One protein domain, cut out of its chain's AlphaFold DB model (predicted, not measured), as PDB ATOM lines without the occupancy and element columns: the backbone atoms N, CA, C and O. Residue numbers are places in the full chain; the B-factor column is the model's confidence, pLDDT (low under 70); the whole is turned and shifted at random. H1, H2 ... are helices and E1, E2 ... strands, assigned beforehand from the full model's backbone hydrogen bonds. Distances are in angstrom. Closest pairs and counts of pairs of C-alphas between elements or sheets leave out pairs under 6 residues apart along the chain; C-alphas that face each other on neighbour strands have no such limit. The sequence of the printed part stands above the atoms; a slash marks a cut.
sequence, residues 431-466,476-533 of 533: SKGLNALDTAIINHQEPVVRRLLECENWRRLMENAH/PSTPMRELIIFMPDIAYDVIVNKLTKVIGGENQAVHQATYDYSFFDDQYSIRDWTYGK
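AT A GLANCE: This is residues 431 to 466 and 476 to 533 of the 533 residues of the protein "Hypothetical protein" of Adineta steineri (UniProt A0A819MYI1). Two short helical hairpins, H1 with H2 and H4 with H5, stand side by side as a small four-helix bundle with H1, H2, H5 and H4 at the corners of a square, loosely closed between H2 and H5. The short H3 lies by the end where H1 begins and H2 ends, and a strand hairpin, E1 with E2, runs out from the end of H5 as an arm whose loop, residues 505 to 510, sticks out; a tail without named elements follows, its last residues 527 to 533 standing free. The printed part has 94 residues, in the order H1 H2 H3 H4 H5 E1 E2; the sheet is E1 - E2, antiparallel, and the class is mostly helix. The whole is only just loose, close to compact, with a radius of gyration of the C-alphas of 15.2 A and spans of 47 by 34 by 23 A.

IN THESE COORDINATES: H1, residues 436 to 442, begins at C-alpha 436 (19.236, 19.664, 18.314) and is 10.1 A long. H2, residues 446 to 454, is 12.4 A long, and H3 is residues 458 to 461. After the cut come H4, residues 479 to 486, 10.4 A, and H5, residues 488 to 499, 14.9 A, which begins at C-alpha 488 (12.698, 27.166, 2.619). E1 is residues 500 to 503 and E2 residues 512 to 515, ending at C-alpha 515 (29.243, 30.340, -1.832).

HOW THE PARTS SIT: H1 and H2 form a hairpin and touch at the C-alphas of Ala 440 and Val 449, 6.0 A, with a steep tilt of 38 degrees, opposite ways. H3 is close to H2 but not clearly touching, the closest C-alphas being Leu 452 and Trp 458, 6.3 A. H1 touches H4, closest at the C-alphas of Asp 438 and Pro 479, 5.8 A, the same way at a shallow tilt of 28 degrees. H4 and H5, a hairpin, touch through residues 490 to 492 of H5 alone, closest at the C-alphas of Ile 484 and Ala 491, 5.3 A. H1 and H5 are apart. In H1, H2, H4 and H5 every O i to N i+4 pair is within hydrogen-bond range; H3 is too short for one. In the hairpin of E1 and E2, N 501 and O 514 are 3.0 A apart and N 503 and O 512 2.8 A, within hydrogen-bond range.

THE WHOLE: The C-alphas farthest apart are those of Ser 431 and Asn 507, 51.7 A. Residues 467 to 475 are not printed; C-alphas 466 and 476 are 9.5 A apart across this cut. Of the links printed whole, none is long. Mean pLDDT of the printed part is 73.9; it is under 70 at residues 465 to 466, 476 to 477, 502 to 517 and 521 to 533.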
ATOM      1  N   SER A 431      21.217   8.943  19.050       86.19
ATOM      2  CA  SER A 431      21.535   7.620  18.484       86.19
ATOM      3  C   SER A 431      21.310   7.512  16.972       86.19
ATOM      4  O   SER A 431      21.903   6.646  16.338       86.19
ATOM      5  N   LYS A 432      20.505   8.407  16.385       82.19
ATOM      6  CA  LYS A 432      20.282   8.520  14.934       82.19
ATOM      7  C   LYS A 432      21.275   9.470  14.249       82.19
ATOM      8  O   LYS A 432      21.158   9.725  13.056       82.19
ATOM      9  N   GLY A 433      22.220  10.040  14.998       83.44
ATOM     10  CA  GLY A 433      23.151  11.050  14.496       83.44
ATOM     11  C   GLY A 433      22.548  12.454  14.367       83.44
ATOM     12  O   GLY A 433      23.252  13.363  13.934       83.44
ATOM     13  N   LEU A 434      21.294  12.664  14.778       85.19
ATOM     14  CA  LEU A 434      20.619  13.960  14.700       85.19
ATOM     15  C   LEU A 434      21.050  14.852  15.862       85.19
ATOM     16  O   LEU A 434      21.103  14.402  17.008       85.19
ATOM     17  N   ASN A 435      21.338  16.116  15.581       89.44
ATOM     18  CA  ASN A 435      21.581  17.133  16.599       89.44
ATOM     19  C   ASN A 435      20.297  17.930  16.920       89.44
ATOM     20  O   ASN A 435      19.230  17.688  16.352       89.44
ATOM     21  N   ALA A 436      20.384  18.873  17.862       90.81
ATOM     22  CA  ALA A 436      19.236  19.664  18.314       90.81
ATOM     23  C   ALA A 436      18.611  20.557  17.215       90.81
ATOM     24  O   ALA A 436      17.416  20.841  17.266       90.81
ATOM     25  N   LEU A 437      19.396  20.994  16.224       91.81
ATOM     26  CA  LEU A 437      18.902  21.730  15.059       91.81
ATOM     27  C   LEU A 437      18.099  20.817  14.131       91.81
ATOM     28  O   LEU A 437      16.993  21.186  13.749       91.81
ATOM     29  N   ASP A 438      18.618  19.626  13.833       89.00
ATOM     30  CA  ASP A 438      17.981  18.657  12.929       89.00
ATOM     31  C   ASP A 438      16.573  18.300  13.434       89.00
ATOM     32  O   ASP A 438      15.581  18.444  12.723       89.00
ATOM     33  N   THR A 439      16.443  17.960  14.722       89.12
ATOM     34  CA  THR A 439      15.126  17.661  15.315       89.12
ATOM     35  C   THR A 439      14.185  18.870  15.323       89.12
ATOM     36  O   THR A 439      12.984  18.715  15.100       89.12
ATOM     37  N   ALA A 440      14.701  20.087  15.532       93.44
ATOM     38  CA  ALA A 440      13.888  21.301  15.484       93.44
ATOM     39  C   ALA A 440      13.380  21.588  14.059       93.44
ATOM     40  O   ALA A 440      12.255  22.060  13.896       93.44
ATOM     41  N   ILE A 441      14.171  21.272  13.028       90.88
ATOM     42  CA  ILE A 441      13.761  21.384  11.623       90.88
ATOM     43  C   ILE A 441      12.694  20.332  11.297       90.88
ATOM     44  O   ILE A 441      11.625  20.691  10.798       90.88
ATOM     45  N   ILE A 442      12.951  19.060  11.628       88.88
ATOM     46  CA  ILE A 442      12.044  17.927  11.366       88.88
ATOM     47  C   ILE A 442      10.685  18.128  12.050       88.88
ATOM     48  O   ILE A 442       9.650  17.829  11.462       88.88
ATOM     49  N   ASN A 443      10.670  18.674  13.270       90.38
ATOM     50  CA  ASN A 443       9.439  18.959  14.018       90.38
ATOM     51  C   ASN A 443       8.836  20.342  13.720       90.38
ATOM     52  O   ASN A 443       7.918  20.775  14.414       90.38
ATOM     53  N   HIS A 444       9.325  21.045  12.693       92.88
ATOM     54  CA  HIS A 444       8.794  22.334  12.240       92.88
ATOM     55  C   HIS A 444       8.833  23.467  13.290       92.88
ATOM     56  O   HIS A 444       8.005  24.380  13.272       92.88
ATOM     57  N   GLN A 445       9.828  23.460  14.179       95.06
ATOM     58  CA  GLN A 445       9.989  24.435  15.263       95.06
ATOM     59  C   GLN A 445      10.731  25.704  14.806       95.06
ATOM     60  O   GLN A 445      11.833  26.009  15.272       95.06
ATOM     61  N   GLU A 446      10.128  26.471  13.891       94.00
ATOM     62  CA  GLU A 446      10.737  27.668  13.276       94.00
ATOM     63  C   GLU A 446      11.389  28.647  14.283       94.00
ATOM     64  O   GLU A 446      12.542  29.036  14.062       94.00
ATOM     65  N   PRO A 447      10.740  29.046  15.399       95.00
ATOM     66  CA  PRO A 447      11.336  30.005  16.330       95.00
ATOM     67  C   PRO A 447      12.626  29.488  16.976       95.00
ATOM     68  O   PRO A 447      13.576  30.249  17.174       95.00
ATOM     69  N   VAL A 448      12.680  28.187  17.274       95.69
ATOM     70  CA  VAL A 448      13.876  27.528  17.812       95.69
ATOM     71  C   VAL A 448      14.961  27.465  16.743       95.69
ATOM     72  O   VAL A 448      16.094  27.852  17.018       95.69
ATOM     73  N   VAL A 449      14.622  27.067  15.514       94.56
ATOM     74  CA  VAL A 449      15.574  26.997  14.392       94.56
ATOM     75  C   VAL A 449      16.225  28.356  14.133       94.56
ATOM     76  O   VAL A 449      17.454  28.446  14.092       94.56
ATOM     77  N   ARG A 450      15.438  29.440  14.047       94.00
ATOM     78  CA  ARG A 450      15.985  30.802  13.895       94.00
ATOM     79  C   ARG A 450      16.941  31.141  15.033       94.00
ATOM     80  O   ARG A 450      18.068  31.571  14.789       94.00
ATOM     81  N   ARG A 451      16.535  30.864  16.274       94.81
ATOM     82  CA  ARG A 451      17.353  31.157  17.451       94.81
ATOM     83  C   ARG A 451      18.667  30.369  17.478       94.81
ATOM     84  O   ARG A 451      19.700  30.932  17.854       94.81
ATOM     85  N   LEU A 452      18.652  29.097  17.079       92.25
ATOM     86  CA  LEU A 452      19.847  28.255  16.967       92.25
ATOM     87  C   LEU A 452      20.795  28.768  15.875       92.25
ATOM     88  O   LEU A 452      22.003  28.845  16.099       92.25
ATOM     89  N   LEU A 453      20.258  29.201  14.731       90.88
ATOM     90  CA  LEU A 453      21.038  29.758  13.620       90.88
ATOM     91  C   LEU A 453      21.629  31.148  13.921       90.88
ATOM     92  O   LEU A 453      22.610  31.559  13.293       90.88
ATOM     93  N   GLU A 454      21.071  31.878  14.884       90.00
ATOM     94  CA  GLU A 454      21.621  33.138  15.402       90.00
ATOM     95  C   GLU A 454      22.794  32.940  16.376       90.00
ATOM     96  O   GLU A 454      23.558  33.877  16.607       90.00
ATOM     97  N   CYS A 455      22.968  31.746  16.951       86.75
ATOM     98  CA  CYS A 455      24.050  31.474  17.901       86.75
ATOM     99  C   CYS A 455      25.423  31.483  17.222       86.75
ATOM    100  O   CYS A 455      25.552  31.042  16.087       86.75
ATOM    101  N   GLU A 456      26.487  31.873  17.934       81.12
ATOM    102  CA  GLU A 456      27.864  31.860  17.398       81.12
ATOM    103  C   GLU A 456      28.287  30.476  16.871       81.12
ATOM    104  O   GLU A 456      29.016  30.363  15.884       81.12
ATOM    105  N   ASN A 457      27.753  29.417  17.482       83.94
ATOM    106  CA  ASN A 457      28.082  28.025  17.188       83.94
ATOM    107  C   ASN A 457      27.274  27.432  16.018       83.94
ATOM    108  O   ASN A 457      27.422  26.242  15.745       83.94
ATOM    109  N   TRP A 458      26.438  28.220  15.325       85.94
ATOM    110  CA  TRP A 458      25.519  27.726  14.286       85.94
ATOM    111  C   TRP A 458      26.209  26.891  13.199       85.94
ATOM    112  O   TRP A 458      25.628  25.934  12.702       85.94
ATOM    113  N   ARG A 459      27.469  27.206  12.861       84.12
ATOM    114  CA  ARG A 459      28.249  26.436  11.878       84.12
ATOM    115  C   ARG A 459      28.430  24.983  12.304       84.12
ATOM    116  O   ARG A 459      28.251  24.109  11.476       84.12
ATOM    117  N   ARG A 460      28.721  24.738  13.586       84.88
ATOM    118  CA  ARG A 460      28.885  23.381  14.130       84.88
ATOM    119  C   ARG A 460      27.567  22.614  14.192       84.88
ATOM    120  O   ARG A 460      27.568  21.400  14.077       84.88
ATOM    121  N   LEU A 461      26.449  23.319  14.369       85.06
ATOM    122  CA  LEU A 461      25.111  22.717  14.314       85.06
ATOM    123  C   LEU A 461      24.726  22.300  12.891       85.06
ATOM    124  O   LEU A 461      24.010  21.325  12.710       85.06
ATOM    125  N   MET A 462      25.211  23.044  11.896       84.25
ATOM    126  CA  MET A 462      24.996  22.764  10.477       84.25
ATOM    127  C   MET A 462      25.995  21.756   9.901       84.25
ATOM    128  O   MET A 462      25.831  21.356   8.754       84.25
ATOM    129  N   GLU A 463      27.037  21.363  10.645       80.38
ATOM    130  CA  GLU A 463      27.977  20.338  10.187       80.38
ATOM    131  C   GLU A 463      27.229  19.028   9.924       80.38
ATOM    132  O   GLU A 463      26.382  18.601  10.713       80.38
ATOM    133  N   ASN A 464      27.553  18.379   8.811       73.31
ATOM    134  CA  ASN A 464      26.952  17.103   8.459       73.31
ATOM    135  C   ASN A 464      27.412  16.022   9.445       73.31
ATOM    136  O   ASN A 464      28.541  16.042   9.946       73.31
ATOM    137  N   ALA A 465      26.534  15.070   9.752       67.81
ATOM    138  CA  ALA A 465      26.934  13.911  10.533       67.81
ATOM    139  C   ALA A 465      27.804  12.985   9.668       67.81
ATOM    140  O   ALA A 465      27.416  12.612   8.567       67.81
ATOM    141  N   HIS A 466      28.965  12.562  10.174       58.41
ATOM    142  CA  HIS A 466      29.713  11.464   9.565       58.41
ATOM    143  C   HIS A 466      29.069  10.140   9.977       58.41
ATOM    144  O   HIS A 466      29.243   9.687  11.111       58.41
ATOM    145  N   PRO A 476      21.461  10.001   3.855       55.97
ATOM    146  CA  PRO A 476      21.380  10.934   4.961       55.97
ATOM    147  C   PRO A 476      21.049  12.338   4.450       55.97
ATOM    148  O   PRO A 476      21.644  12.826   3.482       55.97
ATOM    149  N   SER A 477      20.064  12.994   5.059       66.44
ATOM    150  CA  SER A 477      19.764  14.395   4.783       66.44
ATOM    151  C   SER A 477      20.689  15.283   5.605       66.44
ATOM    152  O   SER A 477      20.737  15.206   6.827       66.44
ATOM    153  N   THR A 478      21.448  16.139   4.922       78.25
ATOM    154  CA  THR A 478      22.222  17.192   5.583       78.25
ATOM    155  C   THR A 478      21.267  18.178   6.271       78.25
ATOM    156  O   THR A 478      20.168  18.404   5.747       78.25
ATOM    157  N   PRO A 479      21.669  18.836   7.377       83.38
ATOM    158  CA  PRO A 479      20.824  19.827   8.052       83.38
ATOM    159  C   PRO A 479      20.331  20.917   7.088       83.38
ATOM    160  O   PRO A 479      19.183  21.353   7.138       83.38
ATOM    161  N   MET A 480      21.180  21.311   6.130       85.12
ATOM    162  CA  MET A 480      20.822  22.271   5.085       85.12
ATOM    163  C   MET A 480      19.758  21.732   4.122       85.12
ATOM    164  O   MET A 480      18.862  22.474   3.723       85.12
ATOM    165  N   ARG A 481      19.826  20.451   3.745       81.44
ATOM    166  CA  ARG A 481      18.817  19.818   2.887       81.44
ATOM    167  C   ARG A 481      17.471  19.735   3.597       81.44
ATOM    168  O   ARG A 481      16.455  20.049   2.981       81.44
ATOM    169  N   GLU A 482      17.463  19.371   4.876       83.69
ATOM    170  CA  GLU A 482      16.244  19.377   5.690       83.69
ATOM    171  C   GLU A 482      15.664  20.786   5.803       83.69
ATOM    172  O   GLU A 482      14.466  20.975   5.597       83.69
ATOM    173  N   LEU A 483      16.513  21.793   6.023       87.38
ATOM    174  CA  LEU A 483      16.094  23.190   6.086       87.38
ATOM    175  C   LEU A 483      15.451  23.646   4.767       87.38
ATOM    176  O   LEU A 483      14.417  24.301   4.793       87.38
ATOM    177  N   ILE A 484      16.005  23.269   3.610       86.06
ATOM    178  CA  ILE A 484      15.423  23.596   2.293       86.06
ATOM    179  C   ILE A 484      14.059  22.925   2.098       86.06
ATOM    180  O   ILE A 484      13.155  23.540   1.533       86.06
ATOM    181  N   ILE A 485      13.913  21.673   2.538       84.38
ATOM    182  CA  ILE A 485      12.677  20.898   2.366       84.38
ATOM    183  C   ILE A 485      11.573  21.426   3.285       84.38
ATOM    184  O   ILE A 485      10.444  21.624   2.837       84.38
ATOM    185  N   PHE A 486      11.887  21.642   4.562       86.31
ATOM    186  CA  PHE A 486      10.888  21.908   5.595       86.31
ATOM    187  C   PHE A 486      10.727  23.394   5.936       86.31
ATOM    188  O   PHE A 486       9.666  23.784   6.418       86.31
ATOM    189  N   MET A 487      11.749  24.226   5.702       89.69
ATOM    190  CA  MET A 487      11.783  25.652   6.067       89.69
ATOM    191  C   MET A 487      12.507  26.507   5.000       89.69
ATOM    192  O   MET A 487      13.533  27.135   5.292       89.69
ATOM    193  N   PRO A 488      11.993  26.564   3.754       88.56
ATOM    194  CA  PRO A 488      12.698  27.166   2.619       88.56
ATOM    195  C   PRO A 488      13.039  28.650   2.819       88.56
ATOM    196  O   PRO A 488      14.089  29.096   2.357       88.56
ATOM    197  N   ASP A 489      12.211  29.401   3.548       89.19
ATOM    198  CA  ASP A 489      12.459  30.820   3.834       89.19
ATOM    199  C   ASP A 489      13.684  31.011   4.741       89.19
ATOM    200  O   ASP A 489      14.546  31.851   4.484       89.19
ATOM    201  N   ILE A 490      13.818  30.174   5.776       90.00
ATOM    202  CA  ILE A 490      14.981  30.195   6.673       90.00
ATOM    203  C   ILE A 490      16.223  29.699   5.931       90.00
ATOM    204  O   ILE A 490      17.308  30.258   6.095       90.00
ATOM    205  N   ALA A 491      16.076  28.676   5.084       86.69
ATOM    206  CA  ALA A 491      17.164  28.208   4.233       86.69
ATOM    207  C   ALA A 491      17.677  29.327   3.322       86.69
ATOM    208  O   ALA A 491      18.887  29.542   3.239       86.69
ATOM    209  N   TYR A 492      16.774  30.083   2.694       85.94
ATOM    210  CA  TYR A 492      17.130  31.243   1.884       85.94
ATOM    211  C   TYR A 492      17.914  32.281   2.698       85.94
ATOM    212  O   TYR A 492      18.993  32.701   2.270       85.94
ATOM    213  N   ASP A 493      17.440  32.622   3.900       86.75
ATOM    214  CA  ASP A 493      18.125  33.556   4.800       86.75
ATOM    215  C   ASP A 493      19.547  33.085   5.151       86.75
ATOM    216  O   ASP A 493      20.488  33.884   5.137       86.75
ATOM    217  N   VAL A 494      19.737  31.794   5.439       85.31
ATOM    218  CA  VAL A 494      21.062  31.220   5.739       85.31
ATOM    219  C   VAL A 494      21.983  31.304   4.521       85.31
ATOM    220  O   VAL A 494      23.132  31.737   4.647       85.31
ATOM    221  N   ILE A 495      21.493  30.952   3.329       82.25
ATOM    222  CA  ILE A 495      22.290  30.987   2.092       82.25
ATOM    223  C   ILE A 495      22.754  32.409   1.799       82.25
ATOM    224  O   ILE A 495      23.950  32.657   1.621       82.25
ATOM    225  N   VAL A 496      21.811  33.346   1.763       80.75
ATOM    226  CA  VAL A 496      22.075  34.720   1.334       80.75
ATOM    227  C   VAL A 496      22.887  35.469   2.381       80.75
ATOM    228  O   VAL A 496      23.889  36.092   2.037       80.75
ATOM    229  N   ASN A 497      22.513  35.374   3.659       81.62
ATOM    230  CA  ASN A 497      23.094  36.232   4.691       81.62
ATOM    231  C   ASN A 497      24.306  35.611   5.401       81.62
ATOM    232  O   ASN A 497      25.114  36.351   5.963       81.62
ATOM    233  N   LYS A 498      24.452  34.276   5.416       80.88
ATOM    234  CA  LYS A 498      25.529  33.594   6.168       80.88
ATOM    235  C   LYS A 498      26.537  32.845   5.293       80.88
ATOM    236  O   LYS A 498      27.709  32.780   5.675       80.88
ATOM    237  N   LEU A 499      26.114  32.279   4.158       79.19
ATOM    238  CA  LEU A 499      26.979  31.471   3.280       79.19
ATOM    239  C   LEU A 499      27.519  32.232   2.062       79.19
ATOM    240  O   LEU A 499      28.506  31.793   1.471       79.19
ATOM    241  N   THR A 500      26.924  33.372   1.707       76.50
ATOM    242  CA  THR A 500      27.377  34.201   0.583       76.50
ATOM    243  C   THR A 500      28.346  35.279   1.067       76.50
ATOM    244  O   THR A 500      28.002  36.112   1.903       76.50
ATOM    245  N   LYS A 501      29.564  35.313   0.516       70.62
ATOM    246  CA  LYS A 501      30.481  36.455   0.671       70.62
ATOM    247  C   LYS A 501      30.515  37.256  -0.622       70.62
ATOM    248  O   LYS A 501      31.018  36.760  -1.631       70.62
ATOM    249  N   VAL A 502      30.019  38.491  -0.579       62.53
ATOM    250  CA  VAL A 502      30.137  39.445  -1.689       62.53
ATOM    251  C   VAL A 502      31.477  40.165  -1.573       62.53
ATOM    252  O   VAL A 502      31.732  40.878  -0.604       62.53
ATOM    253  N   ILE A 503      32.347  39.961  -2.555       55.91
ATOM    254  CA  ILE A 503      33.631  40.646  -2.680       55.91
ATOM    255  C   ILE A 503      33.453  41.731  -3.748       55.91
ATOM    256  O   ILE A 503      33.264  41.430  -4.927       55.91
ATOM    257  N   GLY A 504      33.462  42.992  -3.307       49.78
ATOM    258  CA  GLY A 504      33.363  44.186  -4.154       49.78
ATOM    259  C   GLY A 504      32.758  45.361  -3.383       49.78
ATOM    260  O   GLY A 504      31.578  45.330  -3.045       49.78
ATOM    261  N   GLY A 505      33.567  46.375  -3.060       51.28
ATOM    262  CA  GLY A 505      33.087  47.612  -2.430       51.28
ATOM    263  C   GLY A 505      32.242  48.456  -3.390       51.28
ATOM    264  O   GLY A 505      32.305  48.244  -4.600       51.28
ATOM    265  N   GLU A 506      31.507  49.438  -2.854       51.31
ATOM    266  CA  GLU A 506      30.467  50.260  -3.518       51.31
ATOM    267  C   GLU A 506      30.841  50.905  -4.878       51.31
ATOM    268  O   GLU A 506      29.968  51.433  -5.555       51.31
ATOM    269  N   ASN A 507      32.103  50.835  -5.321       52.28
ATOM    270  CA  ASN A 507      32.618  51.449  -6.551       52.28
ATOM    271  C   ASN A 507      33.384  50.491  -7.498       52.28
ATOM    272  O   ASN A 507      34.208  50.952  -8.290       52.28
ATOM    273  N   GLN A 508      33.161  49.172  -7.454       50.47
ATOM    274  CA  GLN A 508      33.781  48.231  -8.409       50.47
ATOM    275  C   GLN A 508      32.761  47.562  -9.343       50.47
ATOM    276  O   GLN A 508      31.745  47.041  -8.905       50.47
ATOM    277  N   ALA A 509      33.076  47.539 -10.645       53.41
ATOM    278  CA  ALA A 509      32.232  47.021 -11.732       53.41
ATOM    279  C   ALA A 509      32.100  45.482 -11.783       53.41
ATOM    280  O   ALA A 509      31.499  44.944 -12.711       53.41
ATOM    281  N   VAL A 510      32.680  44.767 -10.817       48.50
ATOM    282  CA  VAL A 510      32.646  43.304 -10.747       48.50
ATOM    283  C   VAL A 510      32.259  42.910  -9.328       48.50
ATOM    284  O   VAL A 510      33.055  43.042  -8.403       48.50
ATOM    285  N   HIS A 511      31.031  42.425  -9.165       53.34
ATOM    286  CA  HIS A 511      30.586  41.773  -7.940       53.34
ATOM    287  C   HIS A 511      30.902  40.283  -8.054       53.34
ATOM    288  O   HIS A 511      30.316  39.589  -8.886       53.34
ATOM    289  N   GLN A 512      31.833  39.786  -7.243       54.00
ATOM    290  CA  GLN A 512      32.099  38.354  -7.142       54.00
ATOM    291  C   GLN A 512      31.465  37.830  -5.851       54.00
ATOM    292  O   GLN A 512      31.830  38.260  -4.760       54.00
ATOM    293  N   ALA A 513      30.507  36.911  -5.967       59.94
ATOM    294  CA  ALA A 513      29.932  36.199  -4.830       59.94
ATOM    295  C   ALA A 513      30.585  34.815  -4.718       59.94
ATOM    296  O   ALA A 513      30.670  34.088  -5.706       59.94
ATOM    297  N   THR A 514      31.063  34.454  -3.527       62.22
ATOM    298  CA  THR A 514      31.535  33.092  -3.228       62.22
ATOM    299  C   THR A 514      30.560  32.410  -2.272       62.22
ATOM    300  O   THR A 514      30.140  33.025  -1.289       62.22
ATOM    301  N   TYR A 515      30.186  31.166  -2.591       66.62
ATOM    302  CA  TYR A 515      29.243  30.340  -1.832       66.62
ATOM    303  C   TYR A 515      29.982  29.184  -1.155       66.62
ATOM    304  O   TYR A 515      30.807  28.518  -1.783       66.62
ATOM    305  N   ASP A 516      29.678  28.945   0.117       69.06
ATOM    306  CA  ASP A 516      30.213  27.820   0.885       69.06
ATOM    307  C   ASP A 516      29.320  26.578   0.708       69.06
ATOM    308  O   ASP A 516      28.286  26.443   1.361       69.06
ATOM    309  N   TYR A 517      29.702  25.686  -0.214       69.88
ATOM    310  CA  TYR A 517      28.950  24.462  -0.540       69.88
ATOM    311  C   TYR A 517      29.128  23.324   0.477       69.88
ATOM    312  O   TYR A 517      28.450  22.305   0.365       69.88
ATOM    313  N   SER A 518      30.006  23.485   1.474       70.69
ATOM    314  CA  SER A 518      30.353  22.418   2.425       70.69
ATOM    315  C   SER A 518      29.166  21.897   3.246       70.69
ATOM    316  O   SER A 518      29.190  20.757   3.691       70.69
ATOM    317  N   PHE A 519      28.107  22.698   3.396       72.69
ATOM    318  CA  PHE A 519      26.904  22.350   4.159       72.69
ATOM    319  C   PHE A 519      25.808  21.655   3.333       72.69
ATOM    320  O   PHE A 519      24.806  21.229   3.898       72.69
ATOM    321  N   PHE A 520      25.945  21.565   2.004       70.44
ATOM    322  CA  PHE A 520      24.877  21.055   1.131       70.44
ATOM    323  C   PHE A 520      24.964  19.553   0.855       70.44
ATOM    324  O   PHE A 520      23.917  18.919   0.728       70.44
ATOM    325  N   ASP A 521      26.165  18.980   0.771       65.50
ATOM    326  CA  ASP A 521      26.349  17.553   0.485       65.50
ATOM    327  C   ASP A 521      27.701  17.043   1.001       65.50
ATOM    328  O   ASP A 521      28.731  17.710   0.840       65.50
ATOM    329  N   ASP A 522      27.714  15.822   1.529       56.22
ATOM    330  CA  ASP A 522      28.941  15.104   1.882       56.22
ATOM    331  C   ASP A 522      29.755  14.722   0.635       56.22
ATOM    332  O   ASP A 522      30.983  14.629   0.701       56.22
ATOM    333  N   GLN A 523      29.117  14.600  -0.538       49.81
ATOM    334  CA  GLN A 523      29.830  14.369  -1.803       49.81
ATOM    335  C   GLN A 523      30.732  15.550  -2.208       49.81
ATOM    336  O   GLN A 523      31.758  15.343  -2.858       49.81
ATOM    337  N   TYR A 524      30.412  16.779  -1.782       47.03
ATOM    338  CA  TYR A 524      31.243  17.967  -2.027       47.03
ATOM    339  C   TYR A 524      32.307  18.201  -0.940       47.03
ATOM    340  O   TYR A 524      33.229  18.991  -1.146       47.03
ATOM    341  N   SER A 525      32.212  17.495   0.192       41.56
ATOM    342  CA  SER A 525      33.179  17.517   1.299       41.56
ATOM    343  C   SER A 525      34.438  16.674   1.025       41.56
ATOM    344  O   SER A 525      35.412  16.758   1.783       41.56
ATOM    345  N   ILE A 526      34.457  15.849  -0.030       42.84
ATOM    346  CA  ILE A 526      35.637  15.056  -0.391       42.84
ATOM    347  C   ILE A 526      36.723  16.010  -0.903       42.84
ATOM    348  O   ILE A 526      36.606  16.631  -1.957       42.84
ATOM    349  N   ARG A 527      37.808  16.116  -0.130       37.88
ATOM    350  CA  ARG A 527      38.981  16.981  -0.354       37.88
ATOM    351  C   ARG A 527      39.785  16.704  -1.635       37.88
ATOM    352  O   ARG A 527      40.798  17.363  -1.841       37.88
ATOM    353  N   ASP A 528      39.325  15.825  -2.514       36.56
ATOM    354  CA  ASP A 528      39.984  15.509  -3.780       36.56
ATOM    355  C   ASP A 528      39.203  16.067  -4.970       36.56
ATOM    356  O   ASP A 528      38.757  15.347  -5.861       36.56
ATOM    357  N   TRP A 529      39.114  17.395  -5.052       39.94
ATOM    358  CA  TRP A 529      38.869  18.055  -6.336       39.94
ATOM    359  C   TRP A 529      40.158  18.038  -7.163       39.94
ATOM    360  O   TRP A 529      40.815  19.056  -7.377       39.94
ATOM    361  N   THR A 530      40.534  16.844  -7.620       38.06
ATOM    362  CA  THR A 530      41.565  16.646  -8.643       38.06
ATOM    363  C   THR A 530      40.985  16.209  -9.977       38.06
ATOM    364  O   THR A 530      41.731  15.692 -10.783       38.06
ATOM    365  N   TYR A 531      39.716  16.460 -10.302       30.34
ATOM    366  CA  TYR A 531      39.298  16.430 -11.709       30.34
ATOM    367  C   TYR A 531      38.231  17.479 -11.982       30.34
ATOM    368  O   TYR A 531      37.098  17.378 -11.525       30.34
ATOM    369  N   GLY A 532      38.631  18.507 -12.731       38.34
ATOM    370  CA  GLY A 532      37.726  19.527 -13.224       38.34
ATOM    371  C   GLY A 532      36.678  18.943 -14.163       38.34
ATOM    372  O   GLY A 532      37.001  18.132 -15.037       38.34
ATOM    373  N   LYS A 533      35.447  19.415 -13.999       28.19
ATOM    374  CA  LYS A 533      34.477  19.629 -15.066       28.19
ATOM    375  C   LYS A 533      33.451  20.653 -14.622       28.19
ATOM    376  O   LYS A 533      32.984  20.533 -13.471       28.19
TER     377      LYS A 533